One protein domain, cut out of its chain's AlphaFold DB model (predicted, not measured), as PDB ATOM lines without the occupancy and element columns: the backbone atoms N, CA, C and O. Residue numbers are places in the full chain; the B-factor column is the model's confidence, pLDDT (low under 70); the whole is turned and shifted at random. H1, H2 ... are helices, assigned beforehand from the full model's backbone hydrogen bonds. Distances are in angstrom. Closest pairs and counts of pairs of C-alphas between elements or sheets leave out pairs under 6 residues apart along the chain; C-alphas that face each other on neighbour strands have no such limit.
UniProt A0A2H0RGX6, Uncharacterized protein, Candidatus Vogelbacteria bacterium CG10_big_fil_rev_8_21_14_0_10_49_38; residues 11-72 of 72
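This is residues 11 to 72 of the 72 residues of an uncharacterized protein of Candidatus Vogelbacteria bacterium CG10_big_fil_rev_8_21_14_0_10_49_38 (UniProt A0A2H0RGX6). This is a domain of little regular structure, mostly loops, with a short helix toward each end of its longest axis, H1 at one and H2 at the other. Between them the chain runs out through residues 43 to 49, folds back through residues 50 to 56 and then runs out again to H2. The printed part has 62 residues with two named helices, H1 then H2, and no named strand; the class is all helix, though the named elements hold only 10 residues. The whole is compact, with a radius of gyration of the C-alphas of 11.4 A and spans of 34 by 24 by 18 A.

H1, residues 26 to 30, measures 6.1 A from C-alpha 26 at (20.103, 4.468, -0.510) to C-alpha 30. H2, residues 65 to 69, also measures 6.1 A and ends at C-alpha 69 at (28.993, -16.481, 23.859).

H1 and H2 are apart. Residues 15 to 16 pair with residues 33 to 34, antiparallel. In H1 and H2 every O i to N i+4 pair is within hydrogen-bond range.

The C-alphas of Asp 30 and Ile 72, the two farthest apart, are 34.4 A apart. The printed part has no cut. The link from H1 to H2 is long, with 34 residues. The mean pLDDT of the printed part is 78.7; residues 19 to 27, 29 to 30 and 72 are under 70.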
ATOM      1  N   PRO A  11       7.416  -5.918   6.176       84.56
ATOM      2  CA  PRO A  11       6.905  -7.192   5.683       84.56
ATOM      3  C   PRO A  11       7.359  -8.379   6.551       84.56
ATOM      4  O   PRO A  11       8.464  -8.361   7.096       84.56
ATOM      5  N   ASP A  12       6.546  -9.438   6.634       85.62
ATOM      6  CA  ASP A  12       6.899 -10.669   7.370       85.62
ATOM      7  C   ASP A  12       8.142 -11.374   6.787       85.62
ATOM      8  O   ASP A  12       8.842 -12.113   7.486       85.62
ATOM      9  N   ASP A  13       8.434 -11.135   5.506       88.19
ATOM     10  CA  ASP A  13       9.590 -11.648   4.773       88.19
ATOM     11  C   ASP A  13      10.762 -10.655   4.716       88.19
ATOM     12  O   ASP A  13      11.657 -10.805   3.888       88.19
ATOM     13  N   ALA A  14      10.790  -9.646   5.587       88.56
ATOM     14  CA  ALA A  14      11.885  -8.688   5.639       88.56
ATOM     15  C   ALA A  14      13.105  -9.202   6.430       88.56
ATOM     16  O   ALA A  14      12.989  -9.946   7.411       88.56
ATOM     17  N   VAL A  15      14.290  -8.738   6.030       87.69
ATOM     18  CA  VAL A  15      15.582  -8.919   6.713       87.69
ATOM     19  C   VAL A  15      16.251  -7.559   6.916       87.69
ATOM     20  O   VAL A  15      16.143  -6.672   6.067       87.69
ATOM     21  N   GLN A  16      16.942  -7.362   8.037       82.94
ATOM     22  CA  GLN A  16      17.737  -6.161   8.279       82.94
ATOM     23  C   GLN A  16      18.782  -6.006   7.174       82.94
ATOM     24  O   GLN A  16      19.377  -6.983   6.733       82.94
ATOM     25  N   CYS A  17      19.033  -4.792   6.708       79.38
ATOM     26  CA  CYS A  17      20.068  -4.596   5.703       79.38
ATOM     27  C   CYS A  17      21.473  -4.783   6.298       79.38
ATOM     28  O   CYS A  17      21.818  -4.144   7.291       79.38
ATOM     29  N   GLY A  18      22.286  -5.651   5.689       70.56
ATOM     30  CA  GLY A  18      23.664  -5.929   6.119       70.56
ATOM     31  C   GLY A  18      24.719  -5.604   5.064       70.56
ATOM     32  O   GLY A  18      25.787  -5.093   5.391       70.56
ATOM     33  N   GLY A  19      24.403  -5.832   3.785       64.25
ATOM     34  CA  GLY A  19      25.352  -5.844   2.664       64.25
ATOM     35  C   GLY A  19      25.966  -4.494   2.295       64.25
ATOM     36  O   GLY A  19      26.918  -4.448   1.528       64.25
ATOM     37  N   CYS A  20      25.492  -3.400   2.886       59.72
ATOM     38  CA  CYS A  20      26.121  -2.084   2.763       59.72
ATOM     39  C   CYS A  20      27.180  -1.860   3.867       59.72
ATOM     40  O   CYS A  20      27.563  -0.732   4.151       59.72
ATOM     41  N   GLY A  21      27.630  -2.933   4.536       54.78
ATOM     42  CA  GLY A  21      28.637  -2.906   5.603       54.78
ATOM     43  C   GLY A  21      28.191  -2.151   6.859       54.78
ATOM     44  O   GLY A  21      29.030  -1.654   7.600       54.78
ATOM     45  N   GLY A  22      26.880  -1.989   7.061       51.91
ATOM     46  CA  GLY A  22      26.337  -1.123   8.111       51.91
ATOM     47  C   GLY A  22      26.524   0.381   7.860       51.91
ATOM     48  O   GLY A  22      26.239   1.172   8.756       51.91
ATOM     49  N   TRP A  23      26.974   0.787   6.665       52.78
ATOM     50  CA  TRP A  23      27.256   2.189   6.324       52.78
ATOM     51  C   TRP A  23      26.071   2.955   5.747       52.78
ATOM     52  O   TRP A  23      26.180   4.165   5.559       52.78
ATOM     53  N   GLY A  24      24.956   2.272   5.498       55.72
ATOM     54  CA  GLY A  24      23.859   2.858   4.746       55.72
ATOM     55  C   GLY A  24      24.126   2.787   3.247       55.72
ATOM     56  O   GLY A  24      25.235   2.976   2.753       55.72
ATOM     57  N   CYS A  25      23.103   2.410   2.514       66.31
ATOM     58  CA  CYS A  25      23.018   2.549   1.068       66.31
ATOM     59  C   CYS A  25      21.605   3.032   0.800       66.31
ATOM     60  O   CYS A  25      20.730   2.721   1.600       66.31
ATOM     61  N   ASP A  26      21.360   3.733  -0.304       69.25
ATOM     62  CA  ASP A  26      20.103   4.468  -0.510       69.25
ATOM     63  C   ASP A  26      18.840   3.651  -0.171       69.25
ATOM     64  O   ASP A  26      17.947   4.137   0.515       69.25
ATOM     65  N   LEU A  27      18.806   2.366  -0.547       66.81
ATOM     66  CA  LEU A  27      17.708   1.449  -0.215       66.81
ATOM     67  C   LEU A  27      17.553   1.195   1.300       66.81
ATOM     68  O   LEU A  27      16.447   1.134   1.833       66.81
ATOM     69  N   CYS A  28      18.667   1.037   2.004       70.62
ATOM     70  CA  CYS A  28      18.721   0.784   3.440       70.62
ATOM     71  C   CYS A  28      18.666   2.062   4.284       70.62
ATOM     72  O   CYS A  28      18.302   1.988   5.451       70.62
ATOM     73  N   ASP A  29      18.980   3.216   3.709       67.25
ATOM     74  CA  ASP A  29      18.803   4.512   4.363       67.25
ATOM     75  C   ASP A  29      17.346   4.975   4.301       67.25
ATOM     76  O   ASP A  29      16.866   5.604   5.245       67.25
ATOM     77  N   ASP A  30      16.632   4.623   3.227       69.94
ATOM     78  CA  ASP A  30      15.210   4.933   3.072       69.94
ATOM     79  C   ASP A  30      14.330   3.968   3.887       69.94
ATOM     80  O   ASP A  30      13.456   4.387   4.649       69.94
ATOM     81  N   HIS A  31      14.611   2.662   3.803       71.88
ATOM     82  CA  HIS A  31      13.820   1.633   4.480       71.88
ATOM     83  C   HIS A  31      14.533   1.084   5.728       71.88
ATOM     84  O   HIS A  31      14.016   1.149   6.838       71.88
ATOM     85  N   GLY A  32      15.753   0.566   5.586       75.00
ATOM     86  CA  GLY A  32      16.477  -0.132   6.666       75.00
ATOM     87  C   GLY A  32      16.318  -1.653   6.644       75.00
ATOM     88  O   GLY A  32      16.920  -2.352   7.464       75.00
ATOM     89  N   TRP A  33      15.559  -2.182   5.683       81.25
ATOM     90  CA  TRP A  33      15.318  -3.611   5.490       81.25
ATOM     91  C   TRP A  33      15.294  -3.986   4.007       81.25
ATOM     92  O   TRP A  33      15.144  -3.132   3.136       81.25
ATOM     93  N   LEU A  34      15.447  -5.276   3.732       85.12
ATOM     94  CA  LEU A  34      15.408  -5.884   2.406       85.12
ATOM     95  C   LEU A  34      14.370  -7.006   2.394       85.12
ATOM     96  O   LEU A  34      14.066  -7.586   3.433       85.12
ATOM     97  N   THR A  35      13.851  -7.315   1.214       85.75
ATOM     98  CA  THR A  35      12.985  -8.472   0.947       85.75
ATOM     99  C   THR A  35      13.519  -9.184  -0.294       85.75
ATOM    100  O   THR A  35      13.962  -8.490  -1.218       85.75
ATOM    101  N   PRO A  36      13.449 -10.518  -0.393       90.06
ATOM    102  CA  PRO A  36      12.940 -11.477   0.602       90.06
ATOM    103  C   PRO A  36      13.900 -11.699   1.789       90.06
ATOM    104  O   PRO A  36      14.977 -11.110   1.851       90.06
ATOM    105  N   ARG A  37      13.526 -12.551   2.751       88.06
ATOM    106  CA  ARG A  37      14.295 -12.775   3.993       88.06
ATOM    107  C   ARG A  37      15.694 -13.353   3.743       88.06
ATOM    108  O   ARG A  37      16.597 -13.134   4.540       88.06
ATOM    109  N   ASP A  38      15.868 -14.068   2.640       86.94
ATOM    110  CA  ASP A  38      17.123 -14.651   2.157       86.94
ATOM    111  C   ASP A  38      17.866 -13.734   1.168       86.94
ATOM    112  O   ASP A  38      18.731 -14.186   0.417       86.94
ATOM    113  N   HIS A  39      17.544 -12.435   1.146       86.75
ATOM    114  CA  HIS A  39      18.234 -11.482   0.287       86.75
ATOM    115  C   HIS A  39      19.757 -11.540   0.545       86.75
ATOM    116  O   HIS A  39      20.180 -11.456   1.698       86.75
ATOM    117  N   PRO A  40      20.614 -11.608  -0.494       84.31
ATOM    118  CA  PRO A  40      22.065 -11.813  -0.340       84.31
ATOM    119  C   PRO A  40      22.777 -10.677   0.410       84.31
ATOM    120  O   PRO A  40      23.843 -10.869   0.979       84.31
ATOM    121  N   ASN A  41      22.169  -9.490   0.422       80.81
ATOM    122  CA  ASN A  41      22.628  -8.329   1.192       80.81
ATOM    123  C   ASN A  41      21.903  -8.179   2.546       80.81
ATOM    124  O   ASN A  41      22.014  -7.140   3.198       80.81
ATOM    125  N   GLY A  42      21.110  -9.169   2.949       85.06
ATOM    126  CA  GLY A  42      20.491  -9.242   4.264       85.06
ATOM    127  C   GLY A  42      21.550  -9.448   5.340       85.06
ATOM    128  O   GLY A  42      22.536 -10.160   5.153       85.06
ATOM    129  N   ARG A  43      21.372  -8.789   6.476       84.94
ATOM    130  CA  ARG A  43      22.231  -8.951   7.632       84.94
ATOM    131  C   ARG A  43      21.928 -10.287   8.276       84.94
ATOM    132  O   ARG A  43      20.771 -10.585   8.576       84.94
ATOM    133  N   HIS A  44      22.984 -11.041   8.510       88.00
ATOM    134  CA  HIS A  44      22.926 -12.281   9.252       88.00
ATOM    135  C   HIS A  44      23.553 -12.083  10.631       88.00
ATOM    136  O   HIS A  44      24.192 -11.063  10.906       88.00
ATOM    137  N   CYS A  45      23.302 -13.038  11.517       87.56
ATOM    138  CA  CYS A  45      23.979 -13.134  12.800       87.56
ATOM    139  C   CYS A  45      25.504 -13.160  12.579       87.56
ATOM    140  O   CYS A  45      25.978 -13.892  11.718       87.56
ATOM    141  N   GLU A  46      26.267 -12.374  13.346       82.31
ATOM    142  CA  GLU A  46      27.725 -12.239  13.138       82.31
ATOM    143  C   GLU A  46      28.482 -13.571  13.311       82.31
ATOM    144  O   GLU A  46      29.471 -13.837  12.630       82.31
ATOM    145  N   ASN A  47      27.990 -14.441  14.197       81.50
ATOM    146  CA  ASN A  47      28.570 -15.761  14.406       81.50
ATOM    147  C   ASN A  47      28.192 -16.701  13.245       81.50
ATOM    148  O   ASN A  47      27.012 -17.007  13.066       81.50
ATOM    149  N   GLN A  48      29.195 -17.211  12.518       76.31
ATOM    150  CA  GLN A  48      29.018 -18.114  11.368       76.31
ATOM    151  C   GLN A  48      28.267 -19.411  11.701       76.31
ATOM    152  O   GLN A  48      27.579 -19.957  10.842       76.31
ATOM    153  N   GLU A  49      28.360 -19.918  12.933       80.25
ATOM    154  CA  GLU A  49      27.595 -21.103  13.354       80.25
ATOM    155  C   GLU A  49      26.100 -20.799  13.515       80.25
ATOM    156  O   GLU A  49      25.262 -21.701  13.507       80.25
ATOM    157  N   CYS A  50      25.763 -19.518  13.638       81.00
ATOM    158  CA  CYS A  50      24.424 -19.007  13.836       81.00
ATOM    159  C   CYS A  50      23.931 -18.138  12.671       81.00
ATOM    160  O   CYS A  50      23.053 -17.309  12.899       81.00
ATOM    161  N   ASP A  51      24.486 -18.319  11.466       84.50
ATOM    162  CA  ASP A  51      24.273 -17.547  10.227       84.50
ATOM    163  C   ASP A  51      22.803 -17.512   9.757       84.50
ATOM    164  O   ASP A  51      22.400 -18.126   8.770       84.50
ATOM    165  N   ILE A  52      21.957 -16.818  10.517       88.81
ATOM    166  CA  ILE A  52      20.531 -16.663  10.248       88.81
ATOM    167  C   ILE A  52      20.203 -15.200   9.945       88.81
ATOM    168  O   ILE A  52      20.768 -14.308  10.590       88.81
ATOM    169  N   PRO A  53      19.251 -14.937   9.030       88.62
ATOM    170  CA  PRO A  53      18.772 -13.592   8.749       88.62
ATOM    171  C   PRO A  53      18.245 -12.899  10.006       88.62
ATOM    172  O   PRO A  53      17.402 -13.444  10.728       88.62
ATOM    173  N   LEU A  54      18.697 -11.672  10.250       86.69
ATOM    174  CA  LEU A  54      18.203 -10.850  11.348       86.69
ATOM    175  C   LEU A  54      16.933 -10.121  10.916       86.69
ATOM    176  O   LEU A  54      16.885  -9.496   9.857       86.69
ATOM    177  N   ALA A  55      15.896 -10.188  11.747       85.88
ATOM    178  CA  ALA A  55      14.675  -9.429  11.520       85.88
ATOM    179  C   ALA A  55      14.974  -7.913  11.493       85.88
ATOM    180  O   ALA A  55      15.923  -7.456  12.134       85.88
ATOM    181  N   PRO A  56      14.188  -7.107  10.762       81.19
ATOM    182  CA  PRO A  56      14.440  -5.670  10.614       81.19
ATOM    183  C   PRO A  56      14.376  -4.878  11.931       81.19
ATOM    184  O   PRO A  56      15.021  -3.837  12.050       81.19
ATOM    185  N   ASP A  57      13.646  -5.373  12.931       79.12
ATOM    186  CA  ASP A  57      13.560  -4.809  14.281       79.12
ATOM    187  C   ASP A  57      14.647  -5.330  15.239       79.12
ATOM    188  O   ASP A  57      14.752  -4.864  16.380       79.12
ATOM    189  N   HIS A  58      15.486  -6.264  14.787       82.56
ATOM    190  CA  HIS A  58      16.548  -6.852  15.591       82.56
ATOM    191  C   HIS A  58      17.708  -5.866  15.769       82.56
ATOM    192  O   HIS A  58      18.301  -5.369  14.810       82.56
ATOM    193  N   ILE A  59      18.027  -5.545  17.024       76.06
ATOM    194  CA  ILE A  59      19.002  -4.494  17.365       76.06
ATOM    195  C   ILE A  59      20.415  -5.068  17.537       76.06
ATOM    196  O   ILE A  59      21.402  -4.400  17.228       76.06
ATOM    197  N   ALA A  60      20.521  -6.290  18.057       80.12
ATOM    198  CA  ALA A  60      21.800  -6.916  18.362       80.12
ATOM    199  C   ALA A  60      22.483  -7.460  17.095       80.12
ATOM    200  O   ALA A  60      21.823  -7.823  16.128       80.12
ATOM    201  N   VAL A  61      23.817  -7.531  17.104       78.56
ATOM    202  CA  VAL A  61      24.590  -8.212  16.042       78.56
ATOM    203  C   VAL A  61      24.406  -9.737  16.107       78.56
ATOM    204  O   VAL A  61      24.498 -10.423  15.094       78.56
ATOM    205  N   TYR A  62      24.091 -10.252  17.300       83.00
ATOM    206  CA  TYR A  62      23.821 -11.661  17.550       83.00
ATOM    207  C   TYR A  62      22.324 -11.921  17.671       83.00
ATOM    208  O   TYR A  62      21.571 -11.147  18.258       83.00
ATOM    209  N   CYS A  63      21.913 -13.053  17.134       83.81
ATOM    210  CA  CYS A  63      20.559 -13.570  17.069       83.81
ATOM    211  C   CYS A  63      20.083 -14.156  18.408       83.81
ATOM    212  O   CYS A  63      18.881 -14.225  18.654       83.81
ATOM    213  N   ASN A  64      21.009 -14.554  19.283       84.12
ATOM    214  CA  ASN A  64      20.747 -14.942  20.666       84.12
ATOM    215  C   ASN A  64      22.046 -14.868  21.497       84.12
ATOM    216  O   ASN A  64      23.141 -14.725  20.946       84.12
ATOM    217  N   ASP A  65      21.914 -15.005  22.819       85.25
ATOM    218  CA  ASP A  65      23.044 -14.956  23.755       85.25
ATOM    219  C   ASP A  65      24.050 -16.094  23.535       85.25
ATOM    220  O   ASP A  65      25.244 -15.914  23.750       85.25
ATOM    221  N   GLN A  66      23.600 -17.266  23.075       85.94
ATOM    222  CA  GLN A  66      24.484 -18.403  22.813       85.94
ATOM    223  C   GLN A  66      25.460 -18.100  21.669       85.94
ATOM    224  O   GLN A  66      26.643 -18.403  21.784       85.94
ATOM    225  N   CYS A  67      24.993 -17.456  20.603       84.75
ATOM    226  CA  CYS A  67      25.827 -17.053  19.470       84.75
ATOM    227  C   CYS A  67      26.815 -15.950  19.850       84.75
ATOM    228  O   CYS A  67      27.939 -15.946  19.357       84.75
ATOM    229  N   ALA A  68      26.418 -15.059  20.765       82.62
ATOM    230  CA  ALA A  68      27.318 -14.070  21.348       82.62
ATOM    231  C   ALA A  68      28.408 -14.724  22.217       82.62
ATOM    232  O   ALA A  68      29.560 -14.315  22.179       82.62
ATOM    233  N   LEU A  69      28.054 -15.750  23.000       83.44
ATOM    234  CA  LEU A  69      28.993 -16.481  23.859       83.44
ATOM    235  C   LEU A  69      29.947 -17.398  23.083       83.44
ATOM    236  O   LEU A  69      31.027 -17.697  23.582       83.44
ATOM    237  N   ALA A  70      29.540 -17.878  21.908       81.12
ATOM    238  CA  ALA A  70      30.357 -18.738  21.052       81.12
ATOM    239  C   ALA A  70      31.367 -17.956  20.189       81.12
ATOM    240  O   ALA A  70      32.240 -18.568  19.584       81.12
ATOM    241  N   ASP A  71      31.262 -16.625  20.144       71.00
ATOM    242  CA  ASP A  71      32.173 -15.719  19.434       71.00
ATOM    243  C   ASP A  71      33.228 -15.134  20.404       71.00
ATOM    244  O   ASP A  71      33.304 -13.923  20.622       71.00
ATOM    245  N   ILE A  72      33.974 -16.027  21.078       60.50
ATOM    246  CA  ILE A  72      35.051 -15.733  22.053       60.50
ATOM    247  C   ILE A  72      36.408 -16.189  21.518       60.50
ATOM    248  O   ILE A  72      36.497 -17.339  21.029       60.50
TER     249      ILE A  72